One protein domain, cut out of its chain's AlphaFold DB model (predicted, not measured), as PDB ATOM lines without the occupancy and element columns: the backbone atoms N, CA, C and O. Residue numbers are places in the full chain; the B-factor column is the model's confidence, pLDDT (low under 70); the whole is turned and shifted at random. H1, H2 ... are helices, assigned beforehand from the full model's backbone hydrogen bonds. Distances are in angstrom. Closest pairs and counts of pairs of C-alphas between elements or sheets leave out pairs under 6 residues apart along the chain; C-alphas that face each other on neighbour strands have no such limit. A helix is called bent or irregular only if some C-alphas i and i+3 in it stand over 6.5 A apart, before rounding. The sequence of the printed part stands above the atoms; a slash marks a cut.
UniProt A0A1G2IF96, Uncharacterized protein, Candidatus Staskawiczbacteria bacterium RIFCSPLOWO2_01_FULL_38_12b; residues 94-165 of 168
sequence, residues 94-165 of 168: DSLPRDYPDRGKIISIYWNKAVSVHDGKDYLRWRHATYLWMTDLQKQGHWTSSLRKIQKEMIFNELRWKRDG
ATOM      1  N   ASP A  94      22.283 -46.737  -7.978       90.12
ATOM      2  CA  ASP A  94      21.013 -47.249  -8.493       90.12
ATOM      3  C   ASP A  94      20.536 -48.506  -7.738       90.12
ATOM      4  O   ASP A  94      19.344 -48.698  -7.541       90.12
ATOM      5  N   SER A  95      21.418 -49.311  -7.150       90.25
ATOM      6  CA  SER A  95      20.998 -50.475  -6.358       90.25
ATOM      7  C   SER A  95      20.280 -50.120  -5.042       90.25
ATOM      8  O   SER A  95      19.909 -51.018  -4.281       90.25
ATOM      9  N   LEU A  96      20.066 -48.829  -4.751       91.62
ATOM     10  CA  LEU A  96      19.226 -48.368  -3.647       91.62
ATOM     11  C   LEU A  96      17.833 -49.026  -3.689       91.62
ATOM     12  O   LEU A  96      17.227 -49.057  -4.772       91.62
ATOM     13  N   PRO A  97      17.302 -49.506  -2.544       87.69
ATOM     14  CA  PRO A  97      15.958 -50.081  -2.476       87.69
ATOM     15  C   PRO A  97      14.922 -49.150  -3.099       87.69
ATOM     16  O   PRO A  97      14.985 -47.938  -2.908       87.69
ATOM     17  N   ARG A  98      13.995 -49.697  -3.894       85.81
ATOM     18  CA  ARG A  98      13.039 -48.897  -4.688       85.81
ATOM     19  C   ARG A  98      12.115 -48.040  -3.825       85.81
ATOM     20  O   ARG A  98      11.693 -46.978  -4.263       85.81
ATOM     21  N   ASP A  99      11.827 -48.528  -2.632       88.94
ATOM     22  CA  ASP A  99      11.031 -47.924  -1.572       88.94
ATOM     23  C   ASP A  99      11.848 -47.010  -0.641       88.94
ATOM     24  O   ASP A  99      11.286 -46.417   0.278       88.94
ATOM     25  N   TYR A 100      13.157 -46.852  -0.874       89.56
ATOM     26  CA  TYR A 100      13.989 -45.971  -0.062       89.56
ATOM     27  C   TYR A 100      13.524 -44.504  -0.191       89.56
ATOM     28  O   TYR A 100      13.347 -44.018  -1.318       89.56
ATOM     29  N   PRO A 101      13.356 -43.769   0.927       91.88
ATOM     30  CA  PRO A 101      12.886 -42.386   0.901       91.88
ATOM     31  C   PRO A 101      13.731 -41.503  -0.014       91.88
ATOM     32  O   PRO A 101      14.961 -41.556   0.013       91.88
ATOM     33  N   ASP A 102      13.070 -40.689  -0.836       93.69
ATOM     34  CA  ASP A 102      13.721 -39.763  -1.767       93.69
ATOM     35  C   ASP A 102      14.719 -40.414  -2.743       93.69
ATOM     36  O   ASP A 102      15.568 -39.722  -3.309       93.69
ATOM     37  N   ARG A 103      14.614 -41.728  -3.012       92.44
ATOM     38  CA  ARG A 103      15.542 -42.473  -3.884       92.44
ATOM     39  C   ARG A 103      15.881 -41.741  -5.180       92.44
ATOM     40  O   ARG A 103      17.055 -41.573  -5.496       92.44
ATOM     41  N   GLY A 104      14.870 -41.311  -5.938       92.38
ATOM     42  CA  GLY A 104      15.080 -40.636  -7.224       92.38
ATOM     43  C   GLY A 104      15.865 -39.327  -7.082       92.38
ATOM     44  O   GLY A 104      16.746 -39.033  -7.890       92.38
ATOM     45  N   LYS A 105      15.605 -38.578  -6.005       95.31
ATOM     46  CA  LYS A 105      16.306 -37.334  -5.682       95.31
ATOM     47  C   LYS A 105      17.751 -37.605  -5.261       95.31
ATOM     48  O   LYS A 105      18.650 -36.925  -5.748       95.31
ATOM     49  N   ILE A 106      17.986 -38.619  -4.424       95.56
ATOM     50  CA  ILE A 106      19.331 -39.062  -4.022       95.56
ATOM     51  C   ILE A 106      20.138 -39.452  -5.262       95.56
ATOM     52  O   ILE A 106      21.223 -38.914  -5.482       95.56
ATOM     53  N   ILE A 107      19.586 -40.328  -6.103       94.38
ATOM     54  CA  ILE A 107      20.221 -40.777  -7.345       94.38
ATOM     55  C   ILE A 107      20.596 -39.579  -8.213       94.38
ATOM     56  O   ILE A 107      21.765 -39.433  -8.554       94.38
ATOM     57  N   SER A 108      19.645 -38.686  -8.502       93.81
ATOM     58  CA  SER A 108      19.883 -37.506  -9.339       93.81
ATOM     59  C   SER A 108      20.999 -36.609  -8.789       93.81
ATOM     60  O   SER A 108      21.946 -36.273  -9.505       93.81
ATOM     61  N   ILE A 109      20.953 -36.275  -7.493       95.81
ATOM     62  CA  ILE A 109      21.943 -35.395  -6.856       95.81
ATOM     63  C   ILE A 109      23.345 -36.002  -6.938       95.81
ATOM     64  O   ILE A 109      24.284 -35.345  -7.390       95.81
ATOM     65  N   TYR A 110      23.509 -37.248  -6.497       94.75
ATOM     66  CA  TYR A 110      24.839 -37.841  -6.370       94.75
ATOM     67  C   TYR A 110      25.386 -38.370  -7.697       94.75
ATOM     68  O   TYR A 110      26.600 -38.354  -7.888       94.75
ATOM     69  N   TRP A 111      24.522 -38.738  -8.646       91.12
ATOM     70  CA  TRP A 111      24.925 -39.008 -10.026       91.12
ATOM     71  C   TRP A 111      25.540 -37.772 -10.680       91.12
ATOM     72  O   TRP A 111      26.600 -37.861 -11.307       91.12
ATOM     73  N   ASN A 112      24.921 -36.602 -10.497       91.31
ATOM     74  CA  ASN A 112      25.439 -35.335 -11.011       91.31
ATOM     75  C   ASN A 112      26.726 -34.910 -10.295       91.31
ATOM     76  O   ASN A 112      27.680 -34.505 -10.953       91.31
ATOM     77  N   LYS A 113      26.817 -35.094  -8.970       92.00
ATOM     78  CA  LYS A 113      28.069 -34.858  -8.224       92.00
ATOM     79  C   LYS A 113      29.219 -35.769  -8.684       92.00
ATOM     80  O   LYS A 113      30.372 -35.358  -8.643       92.00
ATOM     81  N   ALA A 114      28.919 -36.989  -9.132       89.00
ATOM     82  CA  ALA A 114      29.917 -37.963  -9.574       89.00
ATOM     83  C   ALA A 114      30.415 -37.759 -11.020       89.00
ATOM     84  O   ALA A 114      31.193 -38.583 -11.497       89.00
ATOM     85  N   VAL A 115      29.994 -36.695 -11.719       83.94
ATOM     86  CA  VAL A 115      30.286 -36.473 -13.153       83.94
ATOM     87  C   VAL A 115      31.781 -36.442 -13.491       83.94
ATOM     88  O   VAL A 115      32.161 -36.800 -14.599       83.94
ATOM     89  N   SER A 116      32.636 -36.069 -12.533       75.25
ATOM     90  CA  SER A 116      34.095 -36.027 -12.704       75.25
ATOM     91  C   SER A 116      34.731 -37.403 -12.915       75.25
ATOM     92  O   SER A 116      35.856 -37.493 -13.397       75.25
ATOM     93  N   VAL A 117      34.020 -38.478 -12.570       68.31
ATOM     94  CA  VAL A 117      34.434 -39.854 -12.837       68.31
ATOM     95  C   VAL A 117      33.704 -40.320 -14.085       68.31
ATOM     96  O   VAL A 117      32.624 -40.909 -14.021       68.31
ATOM     97  N   HIS A 118      34.303 -40.029 -15.235       60.69
ATOM     98  CA  HIS A 118      33.872 -40.563 -16.515       60.69
ATOM     99  C   HIS A 118      35.071 -41.176 -17.241       60.69
ATOM    100  O   HIS A 118      35.908 -40.473 -17.791       60.69
ATOM    101  N   ASP A 119      35.146 -42.504 -17.196       58.31
ATOM    102  CA  ASP A 119      36.173 -43.322 -17.861       58.31
ATOM    103  C   ASP A 119      35.526 -44.196 -18.956       58.31
ATOM    104  O   ASP A 119      35.813 -45.381 -19.108       58.31
ATOM    105  N   GLY A 120      34.494 -43.659 -19.624       61.38
ATOM    106  CA  GLY A 120      33.686 -44.385 -20.616       61.38
ATOM    107  C   GLY A 120      32.827 -45.531 -20.056       61.38
ATOM    108  O   GLY A 120      32.202 -46.259 -20.822       61.38
ATOM    109  N   LYS A 121      32.790 -45.716 -18.728       65.44
ATOM    110  CA  LYS A 121      32.064 -46.801 -18.049       65.44
ATOM    111  C   LYS A 121      31.170 -46.262 -16.932       65.44
ATOM    112  O   LYS A 121      31.657 -45.863 -15.871       65.44
ATOM    113  N   ASP A 122      29.858 -46.323 -17.137       71.56
ATOM    114  CA  ASP A 122      28.858 -45.752 -16.222       71.56
ATOM    115  C   ASP A 122      28.844 -46.411 -14.838       71.56
ATOM    116  O   ASP A 122      28.600 -45.754 -13.822       71.56
ATOM    117  N   TYR A 123      29.220 -47.687 -14.747       70.88
ATOM    118  CA  TYR A 123      29.284 -48.392 -13.469       70.88
ATOM    119  C   TYR A 123      30.296 -47.783 -12.485       70.88
ATOM    120  O   TYR A 123      30.110 -47.917 -11.275       70.88
ATOM    121  N   LEU A 124      31.366 -47.127 -12.957       78.44
ATOM    122  CA  LEU A 124      32.344 -46.467 -12.080       78.44
ATOM    123  C   LEU A 124      31.749 -45.207 -11.460       78.44
ATOM    124  O   LEU A 124      31.859 -44.994 -10.249       78.44
ATOM    125  N   ARG A 125      31.033 -44.431 -12.276       86.06
ATOM    126  CA  ARG A 125      30.284 -43.259 -11.829       86.06
ATOM    127  C   ARG A 125      29.231 -43.642 -10.794       86.06
ATOM    128  O   ARG A 125      29.128 -42.985  -9.760       86.06
ATOM    129  N   TRP A 126      28.531 -44.760 -11.000       88.12
ATOM    130  CA  TRP A 126      27.561 -45.282 -10.036       88.12
ATOM    131  C   TRP A 126      28.178 -45.611  -8.674       88.12
ATOM    132  O   TRP A 126      27.580 -45.296  -7.647       88.12
ATOM    133  N   ARG A 127      29.375 -46.214  -8.640       87.44
ATOM    134  CA  ARG A 127      30.088 -46.482  -7.376       87.44
ATOM    135  C   ARG A 127      30.588 -45.194  -6.726       87.44
ATOM    136  O   ARG A 127      30.556 -45.077  -5.500       87.44
ATOM    137  N   HIS A 128      31.041 -44.228  -7.527       87.19
ATOM    138  CA  HIS A 128      31.478 -42.930  -7.018       87.19
ATOM    139  C   HIS A 128      30.321 -42.154  -6.375       87.19
ATOM    140  O   HIS A 128      30.474 -41.610  -5.285       87.19
ATOM    141  N   ALA A 129      29.145 -42.176  -7.002       91.75
ATOM    142  CA  ALA A 129      27.941 -41.549  -6.472       91.75
ATOM    143  C   ALA A 129      27.569 -42.110  -5.086       91.75
ATOM    144  O   ALA A 129      27.299 -41.343  -4.161       91.75
ATOM    145  N   THR A 130      27.647 -43.431  -4.898       91.38
ATOM    146  CA  THR A 130      27.414 -44.063  -3.588       91.38
ATOM    147  C   THR A 130      28.454 -43.661  -2.547       91.38
ATOM    148  O   THR A 130      28.094 -43.417  -1.396       91.38
ATOM    149  N   TYR A 131      29.733 -43.567  -2.926       87.88
ATOM    150  CA  TYR A 131      30.793 -43.083  -2.035       87.88
ATOM    151  C   TYR A 131      30.495 -41.671  -1.523       87.88
ATOM    152  O   TYR A 131      30.518 -41.437  -0.313       87.88
ATOM    153  N   LEU A 132      30.169 -40.749  -2.434       90.62
ATOM    154  CA  LEU A 132      29.849 -39.363  -2.097       90.62
ATOM    155  C   LEU A 132      28.636 -39.288  -1.167       90.62
ATOM    156  O   LEU A 132      28.672 -38.586  -0.160       90.62
ATOM    157  N   TRP A 133      27.591 -40.061  -1.465       93.25
ATOM    158  CA  TRP A 133      26.386 -40.101  -0.644       93.25
ATOM    159  C   TRP A 133      26.645 -40.610   0.772       93.25
ATOM    160  O   TRP A 133      26.262 -39.970   1.750       93.25
ATOM    161  N   MET A 134      27.346 -41.734   0.893       88.44
ATOM    162  CA  MET A 134      27.667 -42.333   2.186       88.44
ATOM    163  C   MET A 134      28.579 -41.428   3.018       88.44
ATOM    164  O   MET A 134      28.394 -41.320   4.227       88.44
ATOM    165  N   THR A 135      29.508 -40.727   2.367       83.75
ATOM    166  CA  THR A 135      30.377 -39.735   3.012       83.75
ATOM    167  C   THR A 135      29.565 -38.554   3.548       83.75
ATOM    168  O   THR A 135      29.785 -38.119   4.678       83.75
ATOM    169  N   ASP A 136      28.604 -38.043   2.775       88.38
ATOM    170  CA  ASP A 136      27.736 -36.946   3.215       88.38
ATOM    171  C   ASP A 136      26.844 -37.378   4.395       88.38
ATOM    172  O   ASP A 136      26.708 -36.620   5.355       88.38
ATOM    173  N   LEU A 137      26.324 -38.613   4.402       85.31
ATOM    174  CA  LEU A 137      25.585 -39.148   5.554       85.31
ATOM    175  C   LEU A 137      26.466 -39.281   6.807       85.31
ATOM    176  O   LEU A 137      26.029 -38.957   7.910       85.31
ATOM    177  N   GLN A 138      27.722 -39.707   6.668       76.94
ATOM    178  CA  GLN A 138      28.644 -39.727   7.806       76.94
ATOM    179  C   GLN A 138      28.897 -38.326   8.368       76.94
ATOM    180  O   GLN A 138      28.873 -38.145   9.584       76.94
ATOM    181  N   LYS A 139      29.100 -37.326   7.498       75.75
ATOM    182  CA  LYS A 139      29.276 -35.921   7.909       75.75
ATOM    183  C   LYS A 139      28.039 -35.360   8.617       75.75
ATOM    184  O   LYS A 139      28.178 -34.518   9.494       75.75
ATOM    185  N   GLN A 140      26.852 -35.846   8.260       80.19
ATOM    186  CA  GLN A 140      25.580 -35.524   8.920       80.19
ATOM    187  C   GLN A 140      25.382 -36.267  10.256       80.19
ATOM    188  O   GLN A 140      24.356 -36.091  10.906       80.19
ATOM    189  N   GLY A 141      26.346 -37.089  10.686       65.88
ATOM    190  CA  GLY A 141      26.309 -37.781  11.975       65.88
ATOM    191  C   GLY A 141      25.593 -39.132  11.956       65.88
ATOM    192  O   GLY A 141      25.316 -39.688  13.018       65.88
ATOM    193  N   HIS A 142      25.296 -39.699  10.781       69.75
ATOM    194  CA  HIS A 142      24.711 -41.037  10.715       69.75
ATOM    195  C   HIS A 142      25.694 -42.107  11.207       69.75
ATOM    196  O   HIS A 142      26.860 -42.160  10.810       69.75
ATOM    197  N   TRP A 143      25.188 -43.019  12.037       59.19
ATOM    198  CA  TRP A 143      25.966 -44.133  12.567       59.19
ATOM    199  C   TRP A 143      26.445 -45.077  11.461       59.19
ATOM    200  O   TRP A 143      25.678 -45.516  10.602       59.19
ATOM    201  N   THR A 144      27.716 -45.476  11.544       63.09
ATOM    202  CA  THR A 144      28.350 -46.392  10.580       63.09
ATOM    203  C   THR A 144      27.617 -47.736  10.470       63.09
ATOM    204  O   THR A 144      27.557 -48.313   9.386       63.09
ATOM    205  N   SER A 145      27.024 -48.239  11.558       61.53
ATOM    206  CA  SER A 145      26.217 -49.470  11.557       61.53
ATOM    207  C   SER A 145      24.968 -49.353  10.676       61.53
ATOM    208  O   SER A 145      24.703 -50.242   9.866       61.53
ATOM    209  N   SER A 146      24.243 -48.235  10.760       66.88
ATOM    210  CA  SER A 146      23.054 -47.966   9.941       66.88
ATOM    211  C   SER A 146      23.398 -47.864   8.456       66.88
ATOM    212  O   SER A 146      22.722 -48.448   7.612       66.88
ATOM    213  N   LEU A 147      24.501 -47.186   8.134       77.38
ATOM    214  CA  LEU A 147      24.978 -47.045   6.758       77.38
ATOM    215  C   LEU A 147      25.419 -48.389   6.159       77.38
ATOM    216  O   LEU A 147      25.138 -48.674   4.996       77.38
ATOM    217  N   ARG A 148      26.024 -49.271   6.966       74.19
ATOM    218  CA  ARG A 148      26.347 -50.644   6.546       74.19
ATOM    219  C   ARG A 148      25.106 -51.466   6.223       74.19
ATOM    220  O   ARG A 148      25.138 -52.237   5.269       74.19
ATOM    221  N   LYS A 149      24.023 -51.312   6.990       80.12
ATOM    222  CA  LYS A 149      22.760 -52.013   6.715       80.12
ATOM    223  C   LYS A 149      22.233 -51.657   5.322       80.12
ATOM    224  O   LYS A 149      21.944 -52.558   4.541       80.12
ATOM    225  N   ILE A 150      22.220 -50.365   4.994       85.81
ATOM    226  CA  ILE A 150      21.823 -49.865   3.670       85.81
ATOM    227  C   ILE A 150      22.742 -50.435   2.581       85.81
ATOM    228  O   ILE A 150      22.265 -50.955   1.577       85.81
ATOM    229  N   GLN A 151      24.064 -50.404   2.782       82.88
ATOM    230  CA  GLN A 151      25.008 -50.949   1.801       82.88
ATOM    231  C   GLN A 151      24.807 -52.437   1.520       82.88
ATOM    232  O   GLN A 151      24.890 -52.840   0.363       82.88
ATOM    233  N   LYS A 152      24.540 -53.257   2.543       80.06
ATOM    234  CA  LYS A 152      24.271 -54.691   2.352       80.06
ATOM    235  C   LYS A 152      23.056 -54.920   1.467       80.06
ATOM    236  O   LYS A 152      23.105 -55.746   0.561       80.06
ATOM    237  N   GLU A 153      21.997 -54.155   1.694       83.81
ATOM    238  CA  GLU A 153      20.779 -54.241   0.896       83.81
ATOM    239  C   GLU A 153      21.023 -53.823  -0.562       83.81
ATOM    240  O   GLU A 153      20.613 -54.512  -1.495       83.81
ATOM    241  N   MET A 154      21.799 -52.757  -0.768       87.06
ATOM    242  CA  MET A 154      22.231 -52.338  -2.103       87.06
ATOM    243  C   MET A 154      23.084 -53.400  -2.805       87.06
ATOM    244  O   MET A 154      22.905 -53.642  -3.995       87.06
ATOM    245  N   ILE A 155      24.002 -54.059  -2.092       80.81
ATOM    246  CA  ILE A 155      24.815 -55.152  -2.647       80.81
ATOM    247  C   ILE A 155      23.914 -56.311  -3.074       80.81
ATOM    248  O   ILE A 155      24.074 -56.847  -4.170       80.81
ATOM    249  N   PHE A 156      22.946 -56.681  -2.238       78.44
ATOM    250  CA  PHE A 156      21.994 -57.734  -2.565       78.44
ATOM    251  C   PHE A 156      21.167 -57.396  -3.817       78.44
ATOM    252  O   PHE A 156      21.012 -58.244  -4.699       78.44
ATOM    253  N   ASN A 157      20.710 -56.147  -3.950       81.88
ATOM    254  CA  ASN A 157      20.010 -55.670  -5.144       81.88
ATOM    255  C   ASN A 157      20.909 -55.667  -6.389       81.88
ATOM    256  O   ASN A 157      20.480 -56.137  -7.441       81.88
ATOM    257  N   GLU A 158      22.165 -55.224  -6.271       79.44
ATOM    258  CA  GLU A 158      23.143 -55.262  -7.367       79.44
ATOM    259  C   GLU A 158      23.368 -56.698  -7.863       79.44
ATOM    260  O   GLU A 158      23.363 -56.960  -9.066       79.44
ATOM    261  N   LEU A 159      23.550 -57.650  -6.940       77.31
ATOM    262  CA  LEU A 159      23.734 -59.064  -7.272       77.31
ATOM    263  C   LEU A 159      22.491 -59.655  -7.941       77.31
ATOM    264  O   LEU A 159      22.618 -60.393  -8.921       77.31
ATOM    265  N   ARG A 160      21.298 -59.302  -7.451       74.31
ATOM    266  CA  ARG A 160      20.027 -59.695  -8.070       74.31
ATOM    267  C   ARG A 160      19.940 -59.183  -9.509       74.31
ATOM    268  O   ARG A 160      19.632 -59.956 -10.404       74.31
ATOM    269  N   TRP A 161      20.257 -57.916  -9.750       76.12
ATOM    270  CA  TRP A 161      20.187 -57.323 -11.088       76.12
ATOM    271  C   TRP A 161      21.183 -57.921 -12.074       76.12
ATOM    272  O   TRP A 161      20.805 -58.216 -13.207       76.12
ATOM    273  N   LYS A 162      22.422 -58.181 -11.631       72.44
ATOM    274  CA  LYS A 162      23.423 -58.890 -12.442       72.44
ATOM    275  C   LYS A 162      22.941 -60.277 -12.845       72.44
ATOM    276  O   LYS A 162      23.087 -60.664 -13.999       72.44
ATOM    277  N   ARG A 163      22.344 -61.015 -11.904       69.12
ATOM    278  CA  ARG A 163      21.761 -62.332 -12.179       69.12
ATOM    279  C   ARG A 163      20.618 -62.242 -13.191       69.12
ATOM    280  O   ARG A 163      20.511 -63.096 -14.060       69.12
ATOM    281  N   ASP A 164      19.792 -61.207 -13.091       74.88
ATOM    282  CA  ASP A 164      18.620 -61.017 -13.944       74.88
ATOM    283  C   ASP A 164      18.967 -60.354 -15.303       74.88
ATOM    284  O   ASP A 164      18.063 -59.999 -16.061       74.88
ATOM    285  N   GLY A 165      20.258 -60.159 -15.618       63.19
ATOM    286  CA  GLY A 165      20.738 -59.576 -16.880       63.19
ATOM    287  C   GLY A 165      20.451 -58.080 -17.048       63.19
ATOM    288  O   GLY A 165      20.597 -57.539 -18.140       63.19
TER     289      GLY A 165
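What this domain is: This is residues 94 to 165 of the 168 residues of an uncharacterized protein of Candidatus Staskawiczbacteria bacterium RIFCSPLOWO2_01_FULL_38_12b (UniProt A0A1G2IF96). Two long helices, H2 and H3, run opposite ways side by side but loosely spaced, opening slightly away from the tight link that joins them, and a shorter helix, H1, crosses one side of H2. The unnamed first stretch, residues 94 to 102, lies on the same side of this pair as H1. The printed part has 72 residues with three named helices, in the order H1, H2, H3, and no named strand; its class is all helix. It is compact, with a radius of gyration of the C-alphas of 12.4 A, and its C-alphas span 34 by 28 by 19 A.

How they stand to each other: After residues 94 to 102 comes H1, residues 103 to 116, and it touches H2, residues 122 to 139. Their closest C-alphas are those of Tyr 110 and Ala 129, 4.8 A apart. H2 touches H1 with residues 125 to 133 alone. The lines of the two helices stand at 71 degrees, only just about perpendicular. H2 and H3, residues 144 to 163, are close but not clearly touching, with 2 pairs of C-alphas within 8 A. Their closest C-alphas, those of Met 134 and Leu 147, are 7.1 A apart. These two helices run opposite ways at a shallow tilt of 16 degrees, 13.3 A centre to centre. H1 and H3 are apart. In H2 and H3 every pair of O i and N i+4 is within hydrogen-bond range; in H1 it is 8 of 10.

Where its parts are: H1 runs from Arg 103, its C-alpha at (15.542, -42.473, -3.884), to Ser 116, and measures 21.5 A from first to last C-alpha. It is irregular: C-alphas 113 and 116 are 7.6 A apart, and its line is a rough one. H2 runs from Asp 122, its C-alpha at (28.858, -45.752, -16.222), to Lys 139, 26.1 A. H3, the longest helix with 20 residues, runs 28.6 A from Thr 144 to Arg 163, whose C-alpha is at (21.761, -62.332, -12.179).

The domain as a whole: The two C-alphas farthest apart, those of Gly 141 and Gly 165, are 36.6 A from each other, while the first and last printed C-alphas, of Asp 94 and Gly 165, are 14.9 A apart. The printed part has no cut. The links from H1 to H2, of 5 residues, and from H2 to H3, of 4 residues, are both tight. The mean pLDDT of the printed part is 81.5. In this predicted model 13 printed residues are under 70: residues 117 to 121, residues 141 to 146, residue 163 and residue 165.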